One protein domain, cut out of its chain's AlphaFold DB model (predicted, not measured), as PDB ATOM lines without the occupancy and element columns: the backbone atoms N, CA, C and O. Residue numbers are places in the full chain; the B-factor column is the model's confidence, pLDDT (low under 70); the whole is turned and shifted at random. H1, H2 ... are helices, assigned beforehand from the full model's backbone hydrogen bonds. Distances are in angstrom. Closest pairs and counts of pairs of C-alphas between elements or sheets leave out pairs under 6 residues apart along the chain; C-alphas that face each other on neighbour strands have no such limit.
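What this domain is: This is residues 6 to 122 of the 123 residues of an uncharacterized protein of Pseudomonas sp. ST1 (UniProt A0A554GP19). A long helix, H6, runs along one side of a small helical body and on beyond it, where residues 110 to 122 stick out as an arm. In the body H3 folds along the earlier part of H6 in the opposite direction, H1 stands crosswise to H3, H2 packs on both H1 and H6, and the small helices H4 and H5 lie at the end away from the arm. The printed part has 117 residues with six named helices, H1 to H6 in that order, and no named strand; its class is all helix. It is only just loose, close to compact, with a radius of gyration of the C-alphas of 16.6 A, and its outline is flat, spanning 57 by 39 by 20 A.

Where its parts are: Find C-alpha 6 at (173.459, 76.890, 88.510); from there H1, residues 6 to 17, runs 16.3 A. Next come H2, residues 33 to 43, 15.3 A long, and H3, residues 46 to 63, 25.9 A long. Then look for H4, residues 71 to 76, and H5, residues 82 to 86. H6, residues 90 to 120, starts with C-alpha 90 at (175.597, 90.683, 81.660) and ends 45.1 A away with C-alpha 120 at (145.058, 74.408, 110.509).

How they stand to each other: Start at H1, whose residues 6 to 10 touch H3; the closest C-alphas, of Ser 6 and Leu 52, are 5.0 A apart, and the lines are about perpendicular at 80 degrees. With residues 14 to 17 H1 only just touches H2, with 3 pairs of C-alphas within 8 A, the closest those of Ala 17 and Phe 36 at 6.9 A. H2 in turn only just touches H6, also with 3 pairs, the closest C-alphas being those of Thr 41 and His 104, 7.7 A apart. H3 touches residues 91 to 105 of H6 at a shallow tilt of 33 degrees, only just short of steep, opposite ways; their closest C-alphas, of Leu 60 and Pro 91, are 6.1 A apart. H4 is close to H1 but not clearly touching, with the C-alphas of Ile 8 and Phe 74 closest at 7.3 A. H5 touches H6, closest at the C-alphas of Val 82 and Asp 90, 6.0 A apart. H1 and H6 are apart. In all six helices every O i to N i+4 pair is within hydrogen-bond range.

The domain as a whole: The two C-alphas farthest apart, of Asp 25 and Phe 122, are 58.3 A apart. Residues 110 to 122, of which 110 to 120 belong to H6, stand free; the body without them spans 41 by 33 by 20 A. The printed part has no cut, and the link from H1 to H2, residues 18 to 32, is long. The mean pLDDT of the printed part is 92.4, but look at residues 118 to 122, which are under 70.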
ATOM      1  N   SER A   6     174.884  76.614  88.735       96.69
ATOM      2  CA  SER A   6     173.459  76.890  88.510       96.69
ATOM      3  C   SER A   6     173.281  78.052  87.540       96.69
ATOM      4  O   SER A   6     172.416  77.971  86.673       96.69
ATOM      5  N   LEU A   7     174.109  79.092  87.655       97.69
ATOM      6  CA  LEU A   7     174.135  80.225  86.729       97.69
ATOM      7  C   LEU A   7     174.580  79.815  85.322       97.69
ATOM      8  O   LEU A   7     173.857  80.081  84.369       97.69
ATOM      9  N   ILE A   8     175.699  79.100  85.198       97.19
ATOM     10  CA  ILE A   8     176.223  78.631  83.904       97.19
ATOM     11  C   ILE A   8     175.187  77.748  83.206       97.19
ATOM     12  O   ILE A   8     174.802  78.008  82.070       97.19
ATOM     13  N   LYS A   9     174.653  76.740  83.907       96.88
ATOM     14  CA  LYS A   9     173.616  75.862  83.350       96.88
ATOM     15  C   LYS A   9     172.375  76.641  82.917       96.88
ATOM     16  O   LYS A   9     171.789  76.330  81.888       96.88
ATOM     17  N   PHE A  10     171.960  77.626  83.708       98.00
ATOM     18  CA  PHE A  10     170.813  78.461  83.382       98.00
ATOM     19  C   PHE A  10     171.042  79.287  82.111       98.00
ATOM     20  O   PHE A  10     170.159  79.316  81.259       98.00
ATOM     21  N   LEU A  11     172.213  79.910  81.960       97.94
ATOM     22  CA  LEU A  11     172.554  80.703  80.778       97.94
ATOM     23  C   LEU A  11     172.680  79.836  79.518       97.94
ATOM     24  O   LEU A  11     172.193  80.239  78.469       97.94
ATOM     25  N   LEU A  12     173.204  78.612  79.621       97.25
ATOM     26  CA  LEU A  12     173.207  77.654  78.506       97.25
ATOM     27  C   LEU A  12     171.784  77.217  78.107       97.25
ATOM     28  O   LEU A  12     171.452  77.138  76.921       97.25
ATOM     29  N   GLU A  13     170.913  76.957  79.092       97.50
ATOM     30  CA  GLU A  13     169.494  76.666  78.843       97.50
ATOM     31  C   GLU A  13     168.778  77.876  78.201       97.50
ATOM     32  O   GLU A  13     167.943  77.681  77.316       97.50
ATOM     33  N   LEU A  14     169.126  79.110  78.597       97.62
ATOM     34  CA  LEU A  14     168.611  80.346  77.997       97.62
ATOM     35  C   LEU A  14     169.094  80.512  76.551       97.62
ATOM     36  O   LEU A  14     168.259  80.700  75.673       97.62
ATOM     37  N   GLY A  15     170.398  80.377  76.296       96.38
ATOM     38  CA  GLY A  15     170.994  80.456  74.956       96.38
ATOM     39  C   GLY A  15     170.350  79.464  73.984       96.38
ATOM     40  O   GLY A  15     169.984  79.810  72.861       96.38
ATOM     41  N   THR A  16     170.078  78.245  74.459       95.88
ATOM     42  CA  THR A  16     169.325  77.243  73.691       95.88
ATOM     43  C   THR A  16     167.892  77.704  73.403       95.88
ATOM     44  O   THR A  16     167.412  77.577  72.279       95.88
ATOM     45  N   ALA A  17     167.189  78.242  74.405       95.88
ATOM     46  CA  ALA A  17     165.795  78.670  74.271       95.88
ATOM     47  C   ALA A  17     165.615  79.876  73.335       95.88
ATOM     48  O   ALA A  17     164.600  79.961  72.639       95.88
ATOM     49  N   ILE A  18     166.592  80.783  73.292       95.12
ATOM     50  CA  ILE A  18     166.609  81.923  72.364       95.12
ATOM     51  C   ILE A  18     167.235  81.578  71.008       95.12
ATOM     52  O   ILE A  18     167.297  82.440  70.137       95.12
ATOM     53  N   GLN A  19     167.661  80.323  70.817       94.50
ATOM     54  CA  GLN A  19     168.306  79.835  69.597       94.50
ATOM     55  C   GLN A  19     169.557  80.643  69.228       94.50
ATOM     56  O   GLN A  19     169.784  80.955  68.061       94.50
ATOM     57  N   ASP A  20     170.370  80.986  70.227       93.62
ATOM     58  CA  ASP A  20     171.584  81.780  70.032       93.62
ATOM     59  C   ASP A  20     172.594  81.105  69.088       93.62
ATOM     60  O   ASP A  20     173.253  81.761  68.290       93.62
ATOM     61  N   TYR A  21     172.608  79.771  69.084       90.31
ATOM     62  CA  TYR A  21     173.422  78.953  68.184       90.31
ATOM     63  C   TYR A  21     173.007  79.035  66.699       90.31
ATOM     64  O   TYR A  21     173.642  78.398  65.857       90.31
ATOM     65  N   LEU A  22     171.928  79.753  66.363       91.50
ATOM     66  CA  LEU A  22     171.471  79.964  64.989       91.50
ATOM     67  C   LEU A  22     171.663  81.424  64.553       91.50
ATOM     68  O   LEU A  22     171.393  82.338  65.341       91.50
ATOM     69  N   PRO A  23     172.016  81.659  63.275       88.62
ATOM     70  CA  PRO A  23     171.890  82.966  62.634       88.62
ATOM     71  C   PRO A  23     170.469  83.533  62.754       88.62
ATOM     72  O   PRO A  23     169.501  82.772  62.796       88.62
ATOM     73  N   GLU A  24     170.332  84.861  62.792       86.38
ATOM     74  CA  GLU A  24     169.045  85.530  63.043       86.38
ATOM     75  C   GLU A  24     167.937  85.120  62.064       86.38
ATOM     76  O   GLU A  24     166.802  84.889  62.475       86.38
ATOM     77  N   ASP A  25     168.281  84.965  60.786       89.69
ATOM     78  CA  ASP A  25     167.384  84.582  59.692       89.69
ATOM     79  C   ASP A  25     166.937  83.110  59.745       89.69
ATOM     80  O   ASP A  25     165.964  82.730  59.093       89.69
ATOM     81  N   GLN A  26     167.616  82.284  60.543       91.69
ATOM     82  CA  GLN A  26     167.316  80.861  60.726       91.69
ATOM     83  C   GLN A  26     166.562  80.578  62.029       91.69
ATOM     84  O   GLN A  26     166.148  79.438  62.273       91.69
ATOM     85  N   ARG A  27     166.341  81.596  62.869       90.06
ATOM     86  CA  ARG A  27     165.561  81.454  64.100       90.06
ATOM     87  C   ARG A  27     164.082  81.404  63.768       90.06
ATOM     88  O   ARG A  27     163.499  82.345  63.243       90.06
ATOM     89  N   THR A  28     163.453  80.291  64.106       88.06
ATOM     90  CA  THR A  28     162.053  80.037  63.731       88.06
ATOM     91  C   THR A  28     161.065  80.505  64.794       88.06
ATOM     92  O   THR A  28     159.946  80.885  64.463       88.06
ATOM     93  N   SER A  29     161.459  80.467  66.071       88.06
ATOM     94  CA  SER A  29     160.615  80.865  67.205       88.06
ATOM     95  C   SER A  29     161.455  80.987  68.488       88.06
ATOM     96  O   SER A  29     161.325  80.137  69.378       88.06
ATOM     97  N   PRO A  30     162.344  81.993  68.601       90.12
ATOM     98  CA  PRO A  30     163.108  82.211  69.826       90.12
ATOM     99  C   PRO A  30     162.160  82.556  70.980       90.12
ATOM    100  O   PRO A  30     161.229  83.349  70.829       90.12
ATOM    101  N   MET A  31     162.377  81.943  72.141       94.31
ATOM    102  CA  MET A  31     161.566  82.212  73.326       94.31
ATOM    103  C   MET A  31     161.944  83.568  73.930       94.31
ATOM    104  O   MET A  31     163.126  83.864  74.079       94.31
ATOM    105  N   SER A  32     160.973  84.384  74.347       94.25
ATOM    106  CA  SER A  32     161.304  85.602  75.100       94.25
ATOM    107  C   SER A  32     161.870  85.263  76.487       94.25
ATOM    108  O   SER A  32     161.538  84.229  77.074       94.25
ATOM    109  N   LEU A  33     162.662  86.168  77.077       95.19
ATOM    110  CA  LEU A  33     163.203  85.990  78.436       95.19
ATOM    111  C   LEU A  33     162.106  85.678  79.464       95.19
ATOM    112  O   LEU A  33     162.266  84.811  80.324       95.19
ATOM    113  N   THR A  34     160.969  86.369  79.363       95.31
ATOM    114  CA  THR A  34     159.850  86.196  80.296       95.31
ATOM    115  C   THR A  34     159.197  84.824  80.149       95.31
ATOM    116  O   THR A  34     158.900  84.170  81.153       95.31
ATOM    117  N   GLU A  35     158.984  84.363  78.915       96.38
ATOM    118  CA  GLU A  35     158.444  83.026  78.649       96.38
ATOM    119  C   GLU A  35     159.399  81.940  79.134       96.38
ATOM    120  O   GLU A  35     158.965  81.019  79.836       96.38
ATOM    121  N   PHE A  36     160.696  82.096  78.855       97.06
ATOM    122  CA  PHE A  36     161.731  81.181  79.316       97.06
ATOM    123  C   PHE A  36     161.754  81.092  80.831       97.06
ATOM    124  O   PHE A  36     161.652  79.997  81.381       97.06
ATOM    125  N   LEU A  37     161.790  82.223  81.533       96.50
ATOM    126  CA  LEU A  37     161.789  82.235  82.992       96.50
ATOM    127  C   LEU A  37     160.529  81.605  83.573       96.50
ATOM    128  O   LEU A  37     160.619  80.824  84.523       96.50
ATOM    129  N   LYS A  38     159.352  81.882  83.009       94.69
ATOM    130  CA  LYS A  38     158.092  81.273  83.457       94.69
ATOM    131  C   LYS A  38     158.108  79.753  83.274       94.69
ATOM    132  O   LYS A  38     157.726  79.020  84.186       94.69
ATOM    133  N   PHE A  39     158.569  79.278  82.121       95.81
ATOM    134  CA  PHE A  39     158.701  77.854  81.824       95.81
ATOM    135  C   PHE A  39     159.738  77.173  82.724       95.81
ATOM    136  O   PHE A  39     159.440  76.165  83.372       95.81
ATOM    137  N   TRP A  40     160.933  77.753  82.812       97.44
ATOM    138  CA  TRP A  40     162.056  77.260  83.599       97.44
ATOM    139  C   TRP A  40     161.675  77.161  85.071       97.44
ATOM    140  O   TRP A  40     161.686  76.081  85.659       97.44
ATOM    141  N   THR A  41     161.216  78.264  85.664       95.75
ATOM    142  CA  THR A  41     160.816  78.292  87.073       95.75
ATOM    143  C   THR A  41     159.612  77.397  87.365       95.75
ATOM    144  O   THR A  41     159.477  76.934  88.497       95.75
ATOM    145  N   GLY A  42     158.756  77.115  86.376       93.38
ATOM    146  CA  GLY A  42     157.672  76.139  86.467       93.38
ATOM    147  C   GLY A  42     158.163  74.691  86.575       93.38
ATOM    148  O   GLY A  42     157.571  73.914  87.322       93.38
ATOM    149  N   LYS A  43     159.261  74.349  85.892       94.94
ATOM    150  CA  LYS A  43     159.850  72.999  85.875       94.94
ATOM    151  C   LYS A  43     160.831  72.725  87.013       94.94
ATOM    152  O   LYS A  43     160.966  71.578  87.424       94.94
ATOM    153  N   LYS A  44     161.532  73.747  87.507       96.00
ATOM    154  CA  LYS A  44     162.587  73.573  88.515       96.00
ATOM    155  C   LYS A  44     162.045  73.531  89.944       96.00
ATOM    156  O   LYS A  44     161.083  74.229  90.317       96.00
ATOM    157  N   SER A  45     162.717  72.740  90.774       94.75
ATOM    158  CA  SER A  45     162.468  72.676  92.212       94.75
ATOM    159  C   SER A  45     162.739  74.026  92.883       94.75
ATOM    160  O   SER A  45     163.472  74.874  92.376       94.75
ATOM    161  N   TYR A  46     162.141  74.251  94.056       93.56
ATOM    162  CA  TYR A  46     162.385  75.477  94.826       93.56
ATOM    163  C   TYR A  46     163.877  75.674  95.154       93.56
ATOM    164  O   TYR A  46     164.369  76.801  95.107       93.56
ATOM    165  N   TYR A  47     164.600  74.581  95.424       94.12
ATOM    166  CA  TYR A  47     166.034  74.608  95.712       94.12
ATOM    167  C   TYR A  47     166.869  75.038  94.508       94.12
ATOM    168  O   TYR A  47     167.746  75.878  94.668       94.12
ATOM    169  N   GLU A  48     166.571  74.538  93.307       96.50
ATOM    170  CA  GLU A  48     167.264  74.952  92.078       96.50
ATOM    171  C   GLU A  48     167.063  76.445  91.788       96.50
ATOM    172  O   GLU A  48     168.025  77.152  91.494       96.50
ATOM    173  N   VAL A  49     165.836  76.952  91.953       97.25
ATOM    174  CA  VAL A  49     165.536  78.389  91.810       97.25
ATOM    175  C   VAL A  49     166.335  79.212  92.833       97.25
ATOM    176  O   VAL A  49     166.920  80.240  92.491       97.25
ATOM    177  N   CYS A  50     166.405  78.756  94.088       96.12
ATOM    178  CA  CYS A  50     167.196  79.423  95.125       96.12
ATOM    179  C   CYS A  50     168.711  79.341  94.871       96.12
ATOM    180  O   CYS A  50     169.432  80.285  95.202       96.12
ATOM    181  N   GLY A  51     169.187  78.241  94.283       97.25
ATOM    182  CA  GLY A  51     170.575  78.047  93.868       97.25
ATOM    183  C   GLY A  51     170.988  79.077  92.823       97.25
ATOM    184  O   GLY A  51     171.921  79.842  93.068       97.25
ATOM    185  N   LEU A  52     170.215  79.185  91.735       98.25
ATOM    186  CA  LEU A  52     170.415  80.193  90.691       98.25
ATOM    187  C   LEU A  52     170.401  81.614  91.262       98.25
ATOM    188  O   LEU A  52     171.335  82.379  91.046       98.25
ATOM    189  N   ARG A  53     169.383  81.954  92.060       98.25
ATOM    190  CA  ARG A  53     169.297  83.257  92.734       98.25
ATOM    191  C   ARG A  53     170.571  83.586  93.515       98.25
ATOM    192  O   ARG A  53     171.046  84.718  93.504       98.25
ATOM    193  N   SER A  54     171.085  82.609  94.253       97.94
ATOM    194  CA  SER A  54     172.268  82.776  95.088       97.94
ATOM    195  C   SER A  54     173.546  82.912  94.246       97.94
ATOM    196  O   SER A  54     174.418  83.701  94.614       97.94
ATOM    197  N   ASP A  55     173.645  82.212  93.109       98.25
ATOM    198  CA  ASP A  55     174.738  82.387  92.143       98.25
ATOM    199  C   ASP A  55     174.706  83.809  91.557       98.25
ATOM    200  O   ASP A  55     175.715  84.509  91.632       98.25
ATOM    201  N   ILE A  56     173.541  84.279  91.093       98.38
ATOM    202  CA  ILE A  56     173.367  85.626  90.519       98.38
ATOM    203  C   ILE A  56     173.727  86.720  91.531       98.38
ATOM    204  O   ILE A  56     174.484  87.631  91.218       98.38
ATOM    205  N   LYS A  57     173.257  86.622  92.783       98.44
ATOM    206  CA  LYS A  57     173.631  87.592  93.831       98.44
ATOM    207  C   LYS A  57     175.138  87.637  94.075       98.44
ATOM    208  O   LYS A  57     175.694  88.705  94.319       98.44
ATOM    209  N   SER A  58     175.791  86.477  94.048       98.00
ATOM    210  CA  SER A  58     177.240  86.384  94.225       98.00
ATOM    211  C   SER A  58     177.991  86.975  93.032       98.00
ATOM    212  O   SER A  58     179.011  87.623  93.246       98.00
ATOM    213  N   TYR A  59     177.492  86.758  91.812       97.69
ATOM    214  CA  TYR A  59     178.011  87.352  90.581       97.69
ATOM    215  C   TYR A  59     177.935  88.880  90.629       97.69
ATOM    216  O   TYR A  59     178.973  89.531  90.635       97.69
ATOM    217  N   LEU A  60     176.735  89.443  90.804       98.25
ATOM    218  CA  LEU A  60     176.520  90.895  90.809       98.25
ATOM    219  C   LEU A  60     177.381  91.603  91.861       98.25
ATOM    220  O   LEU A  60     177.930  92.671  91.612       98.25
ATOM    221  N   ARG A  61     177.542  90.986  93.040       97.88
ATOM    222  CA  ARG A  61     178.413  91.520  94.092       97.88
ATOM    223  C   ARG A  61     179.886  91.539  93.679       97.88
ATOM    224  O   ARG A  61     180.554  92.518  93.976       97.88
ATOM    225  N   LYS A  62     180.387  90.466  93.061       97.12
ATOM    226  CA  LYS A  62     181.774  90.392  92.579       97.12
ATOM    227  C   LYS A  62     182.025  91.401  91.461       97.12
ATOM    228  O   LYS A  62     182.959  92.185  91.561       97.12
ATOM    229  N   HIS A  63     181.129  91.446  90.480       96.62
ATOM    230  CA  HIS A  63     181.214  92.381  89.364       96.62
ATOM    231  C   HIS A  63     181.258  93.838  89.858       96.62
ATOM    232  O   HIS A  63     182.136  94.605  89.479       96.62
ATOM    233  N   ALA A  64     180.396  94.204  90.816       97.31
ATOM    234  CA  ALA A  64     180.411  95.532  91.445       97.31
ATOM    235  C   ALA A  64     181.698  95.849  92.239       97.31
ATOM    236  O   ALA A  64     181.954  97.009  92.554       97.31
ATOM    237  N   GLN A  65     182.494  94.837  92.590       97.81
ATOM    238  CA  GLN A  65     183.788  94.969  93.268       97.81
ATOM    239  C   GLN A  65     184.977  94.960  92.292       97.81
ATOM    240  O   GLN A  65     186.118  95.015  92.747       97.81
ATOM    241  N   GLY A  66     184.733  94.885  90.978       97.25
ATOM    242  CA  GLY A  66     185.781  94.738  89.962       97.25
ATOM    243  C   GLY A  66     186.397  93.337  89.909       97.25
ATOM    244  O   GLY A  66     187.495  93.162  89.387       97.25
ATOM    245  N   ASP A  67     185.725  92.338  90.485       96.62
ATOM    246  CA  ASP A  67     186.126  90.935  90.428       96.62
ATOM    247  C   ASP A  67     185.390  90.247  89.272       96.62
ATOM    248  O   ASP A  67     184.256  89.788  89.422       96.62
ATOM    249  N   TYR A  68     186.060  90.187  88.121       95.12
ATOM    250  CA  TYR A  68     185.530  89.635  86.870       95.12
ATOM    251  C   TYR A  68     185.796  88.131  86.700       95.12
ATOM    252  O   TYR A  68     185.683  87.579  85.608       95.12
ATOM    253  N   SER A  69     186.127  87.420  87.790       94.06
ATOM    254  CA  SER A  69     186.464  85.988  87.731       94.06
ATOM    255  C   SER A  69     185.321  85.108  87.212       94.06
ATOM    256  O   SER A  69     185.510  83.922  86.969       94.06
ATOM    257  N   VAL A  70     184.089  85.624  87.207       94.19
ATOM    258  CA  VAL A  70     182.899  84.891  86.750       94.19
ATOM    259  C   VAL A  70     182.622  85.180  85.279       94.19
ATOM    260  O   VAL A  70     182.205  84.271  84.572       94.19
ATOM    261  N   ASP A  71     182.913  86.389  84.808       94.56
ATOM    262  CA  ASP A  71     182.839  86.751  83.391       94.56
ATOM    263  C   ASP A  71     183.838  85.909  82.571       94.56
ATOM    264  O   ASP A  71     183.510  85.407  81.498       94.56
ATOM    265  N   GLU A  72     185.009  85.594  83.141       93.50
ATOM    266  CA  GLU A  72     185.947  84.608  82.571       93.50
ATOM    267  C   GLU A  72     185.317  83.215  82.380       93.50
ATOM    268  O   GLU A  72     185.631  82.508  81.419       93.50
ATOM    269  N   LEU A  73     184.411  82.801  83.276       93.44
ATOM    270  CA  LEU A  73     183.685  81.537  83.117       93.44
ATOM    271  C   LEU A  73     182.681  81.626  81.971       93.44
ATOM    272  O   LEU A  73     182.521  80.647  81.250       93.44
ATOM    273  N   PHE A  74     182.012  82.765  81.788       94.38
ATOM    274  CA  PHE A  74     181.098  82.953  80.659       94.38
ATOM    275  C   PHE A  74     181.842  82.791  79.336       94.38
ATOM    276  O   PHE A  74     181.408  82.003  78.500       94.38
ATOM    277  N   PHE A  75     183.031  83.388  79.212       91.38
ATOM    278  CA  PHE A  75     183.906  83.176  78.060       91.38
ATOM    279  C   PHE A  75     184.295  81.699  77.874       91.38
ATOM    280  O   PHE A  75     184.189  81.162  76.775       91.38
ATOM    281  N   TYR A  76     184.697  81.005  78.946       92.81
ATOM    282  CA  TYR A  76     185.077  79.586  78.874       92.81
ATOM    283  C   TYR A  76     183.933  78.667  78.412       92.81
ATOM    284  O   TYR A  76     184.177  77.656  77.753       92.81
ATOM    285  N   TYR A  77     182.691  78.998  78.769       91.69
ATOM    286  CA  TYR A  77     181.497  78.233  78.400       91.69
ATOM    287  C   TYR A  77     180.796  78.747  77.134       91.69
ATOM    288  O   TYR A  77     179.691  78.285  76.854       91.69
ATOM    289  N   ASP A  78     181.423  79.658  76.382       91.00
ATOM    290  CA  ASP A  78     180.871  80.259  75.160       91.00
ATOM    291  C   ASP A  78     179.520  80.968  75.390       91.00
ATOM    292  O   ASP A  78     178.574  80.889  74.611       91.00
ATOM    293  N   ILE A  79     179.405  81.648  76.531       92.88
ATOM    294  CA  ILE A  79     178.248  82.457  76.914       92.88
ATOM    295  C   ILE A  79     178.607  83.914  76.612       92.88
ATOM    296  O   ILE A  79     179.082  84.636  77.480       92.88
ATOM    297  N   GLY A  80     178.426  84.319  75.354       90.81
ATOM    298  CA  GLY A  80     178.734  85.675  74.869       90.81
ATOM    299  C   GLY A  80     177.538  86.412  74.265       90.81
ATOM    300  O   GLY A  80     177.696  87.461  73.655       90.81
ATOM    301  N   PHE A  81     176.333  85.858  74.401       94.06
ATOM    302  CA  PHE A  81     175.170  86.305  73.636       94.06
ATOM    303  C   PHE A  81     174.417  87.489  74.243       94.06
ATOM    304  O   PHE A  81     173.493  88.004  73.620       94.06
ATOM    305  N   VAL A  82     174.716  87.891  75.480       94.44
ATOM    306  CA  VAL A  82     173.824  88.788  76.226       94.44
ATOM    307  C   VAL A  82     173.714  90.163  75.574       94.44
ATOM    308  O   VAL A  82     172.599  90.620  75.319       94.44
ATOM    309  N   GLU A  83     174.844  90.773  75.227       92.94
ATOM    310  CA  GLU A  83     174.868  92.083  74.575       92.94
ATOM    311  C   GLU A  83     174.155  92.041  73.216       92.94
ATOM    312  O   GLU A  83     173.249  92.833  72.965       92.94
ATOM    313  N   GLU A  84     174.480  91.056  72.375       91.88
ATOM    314  CA  GLU A  84     173.901  90.922  71.033       91.88
ATOM    315  C   GLU A  84     172.393  90.621  71.070       91.88
ATOM    316  O   GLU A  84     171.633  91.113  70.236       91.88
ATOM    317  N   ARG A  85     171.931  89.808  72.028       92.00
ATOM    318  CA  ARG A  85     170.541  89.318  72.070       92.00
ATOM    319  C   ARG A  85     169.608  90.178  72.907       92.00
ATOM    320  O   ARG A  85     168.406  90.185  72.642       92.00
ATOM    321  N   PHE A  86     170.126  90.865  73.919       93.50
ATOM    322  CA  PHE A  86     169.321  91.646  74.860       93.50
ATOM    323  C   PHE A  86     169.662  93.138  74.860       93.50
ATOM    324  O   PHE A  86     168.926  93.900  75.485       93.50
ATOM    325  N   GLY A  87     170.722  93.569  74.166       95.56
ATOM    326  CA  GLY A  87     171.112  94.978  74.071       95.56
ATOM    327  C   GLY A  87     171.498  95.594  75.416       95.56
ATOM    328  O   GLY A  87     171.265  96.781  75.632       95.56
ATOM    329  N   CYS A  88     172.004  94.777  76.341       96.88
ATOM    330  CA  CYS A  88     172.399  95.177  77.689       96.88
ATOM    331  C   CYS A  88     173.609  94.359  78.153       96.88
ATOM    332  O   CYS A  88     173.928  93.332  77.552       96.88
ATOM    333  N   GLU A  89     174.274  94.800  79.217       96.38
ATOM    334  CA  GLU A  89     175.409  94.064  79.782       96.38
ATOM    335  C   GLU A  89     174.944  92.850  80.617       96.38
ATOM    336  O   GLU A  89     173.844  92.837  81.183       96.38
ATOM    337  N   ASP A  90     175.812  91.843  80.776       96.69
ATOM    338  CA  ASP A  90     175.597  90.683  81.660       96.69
ATOM    339  C   ASP A  90     175.048  91.040  83.061       96.69
ATOM    340  O   ASP A  90     174.031  90.460  83.474       96.69
ATOM    341  N   PRO A  91     175.631  91.995  83.819       97.62
ATOM    342  CA  PRO A  91     175.089  92.410  85.112       97.62
ATOM    343  C   PRO A  91     173.684  93.006  85.029       97.62
ATOM    344  O   PRO A  91     172.888  92.801  85.950       97.62
ATOM    345  N   GLU A  92     173.344  93.705  83.949       98.19
ATOM    346  CA  GLU A  92     172.027  94.316  83.773       98.19
ATOM    347  C   GLU A  92     170.961  93.248  83.526       98.19
ATOM    348  O   GLU A  92     169.928  93.233  84.209       98.19
ATOM    349  N   LEU A  93     171.228  92.298  82.623       98.06
ATOM    350  CA  LEU A  93     170.343  91.159  82.383       98.06
ATOM    351  C   LEU A  93     170.165  90.335  83.663       98.06
ATOM    352  O   LEU A  93     169.042  90.022  84.073       98.06
ATOM    353  N   LEU A  94     171.264  89.992  84.338       98.38
ATOM    354  CA  LEU A  94     171.225  89.147  85.529       98.38
ATOM    355  C   LEU A  94     170.535  89.839  86.715       98.38
ATOM    356  O   LEU A  94     169.857  89.164  87.496       98.38
ATOM    357  N   ALA A  95     170.607  91.167  86.829       98.56
ATOM    358  CA  ALA A  95     169.822  91.928  87.801       98.56
ATOM    359  C   ALA A  95     168.309  91.857  87.518       98.56
ATOM    360  O   ALA A  95     167.520  91.651  88.447       98.56
ATOM    361  N   GLN A  96     167.894  91.954  86.251       98.12
ATOM    362  CA  GLN A  96     166.487  91.792  85.863       98.12
ATOM    363  C   GLN A  96     165.978  90.382  86.194       98.12
ATOM    364  O   GLN A  96     164.934  90.219  86.837       98.12
ATOM    365  N   ILE A  97     166.757  89.358  85.837       98.38
ATOM    366  CA  ILE A  97     166.445  87.955  86.136       98.38
ATOM    367  C   ILE A  97     166.321  87.741  87.645       98.38
ATOM    368  O   ILE A  97     165.369  87.104  88.099       98.38
ATOM    369  N   LEU A  98     167.226  88.314  88.444       98.50
ATOM    370  CA  LEU A  98     167.165  88.230  89.900       98.50
ATOM    371  C   LEU A  98     165.834  88.755  90.454       98.50
ATOM    372  O   LEU A  98     165.222  88.083  91.288       98.50
ATOM    373  N   GLY A  99     165.361  89.905  89.964       97.81
ATOM    374  CA  GLY A  99     164.071  90.473  90.360       97.81
ATOM    375  C   GLY A  99     162.898  89.537  90.056       97.81
ATOM    376  O   GLY A  99     162.022  89.325  90.902       97.81
ATOM    377  N   MET A 100     162.911  88.895  88.886       96.62
ATOM    378  CA  MET A 100     161.883  87.925  88.493       96.62
ATOM    379  C   MET A 100     161.927  86.647  89.346       96.62
ATOM    380  O   MET A 100     160.878  86.124  89.740       96.62
ATOM    381  N   LEU A 101     163.123  86.160  89.691       97.31
ATOM    382  CA  LEU A 101     163.293  85.015  90.590       97.31
ATOM    383  C   LEU A 101     162.802  85.327  92.009       97.31
ATOM    384  O   LEU A 101     162.110  84.498  92.605       97.31
ATOM    385  N   ASP A 102     163.123  86.510  92.543       97.38
ATOM    386  CA  ASP A 102     162.656  86.964  93.859       97.38
ATOM    387  C   ASP A 102     161.119  87.027  93.904       97.38
ATOM    388  O   ASP A 102     160.502  86.494  94.833       97.38
ATOM    389  N   ALA A 103     160.481  87.573  92.863       95.12
ATOM    390  CA  ALA A 103     159.023  87.600  92.751       95.12
ATOM    391  C   ALA A 103     158.414  86.185  92.738       95.12
ATOM    392  O   ALA A 103     157.443  85.910  93.453       95.12
ATOM    393  N   HIS A 104     158.992  85.255  91.971       94.12
ATOM    394  CA  HIS A 104     158.516  83.868  91.907       94.12
ATOM    395  C   HIS A 104     158.669  83.124  93.238       94.12
ATOM    396  O   HIS A 104     157.760  82.402  93.662       94.12
ATOM    397  N   ILE A 105     159.800  83.309  93.921       94.44
ATOM    398  CA  ILE A 105     160.062  82.727  95.244       94.44
ATOM    399  C   ILE A 105     159.030  83.221  96.257       94.44
ATOM    400  O   ILE A 105     158.426  82.404  96.958       94.44
ATOM    401  N   GLU A 106     158.759  84.525  96.294       94.50
ATOM    402  CA  GLU A 106     157.759  85.104  97.194       94.50
ATOM    403  C   GLU A 106     156.342  84.601  96.886       94.50
ATOM    404  O   GLU A 106     155.581  84.264  97.798       94.50
ATOM    405  N   LEU A 107     155.984  84.442  95.608       91.94
ATOM    406  CA  LEU A 107     154.710  83.832  95.219       91.94
ATOM    407  C   LEU A 107     154.599  82.374  95.688       91.94
ATOM    408  O   LEU A 107     153.559  81.984  96.228       91.94
ATOM    409  N   ARG A 108     155.651  81.562  95.520       90.81
ATOM    410  CA  ARG A 108     155.686  80.174  96.016       90.81
ATOM    411  C   ARG A 108     155.577  80.120  97.538       90.81
ATOM    412  O   ARG A 108     154.785  79.330  98.053       90.81
ATOM    413  N   ARG A 109     156.291  80.995  98.249       89.69
ATOM    414  CA  ARG A 109     156.243  81.113  99.711       89.69
ATOM    415  C   ARG A 109     154.838  81.459 100.206       89.69
ATOM    416  O   ARG A 109     154.319  80.774 101.084       89.69
ATOM    417  N   LYS A 110     154.180  82.455  99.602       90.25
ATOM    418  CA  LYS A 110     152.791  82.831  99.928       90.25
ATOM    419  C   LYS A 110     151.809  81.685  99.673       90.25
ATOM    420  O   LYS A 110     150.932  81.444 100.499       90.25
ATOM    421  N   LYS A 111     151.952  80.956  98.558       88.44
ATOM    422  CA  LYS A 111     151.117  79.778  98.249       88.44
ATOM    423  C   LYS A 111     151.312  78.653  99.268       88.44
ATOM    424  O   LYS A 111     150.324  78.084  99.727       88.44
ATOM    425  N   ALA A 112     152.556  78.365  99.649       84.94
ATOM    426  CA  ALA A 112     152.858  77.379 100.681       84.94
ATOM    427  C   ALA A 112     152.239  77.781 102.027       84.94
ATOM    428  O   ALA A 112     151.523  76.987 102.629       84.94
ATOM    429  N   PHE A 113     152.419  79.034 102.451       82.75
ATOM    430  CA  PHE A 113     151.859  79.546 103.702       82.75
ATOM    431  C   PHE A 113     150.327  79.455 103.749       82.75
ATOM    432  O   PHE A 113     149.770  78.972 104.733       82.75
ATOM    433  N   LYS A 114     149.638  79.823 102.658       82.88
ATOM    434  CA  LYS A 114     148.179  79.651 102.539       82.88
ATOM    435  C   LYS A 114     147.752  78.187 102.673       82.88
ATOM    436  O   LYS A 114     146.755  77.912 103.329       82.88
ATOM    437  N   ARG A 115     148.504  77.253 102.080       76.50
ATOM    438  CA  ARG A 115     148.225  75.813 102.187       76.50
ATOM    439  C   ARG A 115     148.378  75.307 103.623       76.50
ATOM    440  O   ARG A 115     147.548  74.523 104.061       76.50
ATOM    441  N   TYR A 116     149.392  75.776 104.352       72.94
ATOM    442  CA  TYR A 116     149.585  75.422 105.761       72.94
ATOM    443  C   TYR A 116     148.495  76.011 106.665       72.94
ATOM    444  O   TYR A 116     147.919  75.279 107.459       72.94
ATOM    445  N   LEU A 117     148.144  77.293 106.522       73.00
ATOM    446  CA  LEU A 117     147.075  77.899 107.328       73.00
ATOM    447  C   LEU A 117     145.688  77.315 107.027       73.00
ATOM    448  O   LEU A 117     144.918  77.080 107.952       73.00
ATOM    449  N   GLY A 118     145.385  77.020 105.759       59.91
ATOM    450  CA  GLY A 118     144.143  76.335 105.385       59.91
ATOM    451  C   GLY A 118     144.034  74.922 105.967       59.91
ATOM    452  O   GLY A 118     142.930  74.448 106.208       59.91
ATOM    453  N   TRP A 119     145.169  74.273 106.252       52.84
ATOM    454  CA  TRP A 119     145.220  72.975 106.927       52.84
ATOM    455  C   TRP A 119     144.942  73.074 108.435       52.84
ATOM    456  O   TRP A 119     144.360  72.163 109.011       52.84
ATOM    457  N   PHE A 120     145.331  74.177 109.083       55.12
ATOM    458  CA  PHE A 120     145.058  74.408 110.509       55.12
ATOM    459  C   PHE A 120     143.646  74.956 110.790       55.12
ATOM    460  O   PHE A 120     143.201  74.899 111.931       55.12
ATOM    461  N   GLY A 121     142.937  75.463 109.775       53.72
ATOM    462  CA  GLY A 121     141.580  76.019 109.900       53.72
ATOM    463  C   GLY A 121     140.425  75.014 109.785       53.72
ATOM    464  O   GLY A 121     139.274  75.428 109.851       53.72
ATOM    465  N   PHE A 122     140.711  73.720 109.606       49.06
ATOM    466  CA  PHE A 122     139.723  72.636 109.634       49.06
ATOM    467  C   PHE A 122     140.093  71.638 110.739       49.06
ATOM    468  O   PHE A 122     140.744  70.622 110.486       49.06
TER     469      PHE A 122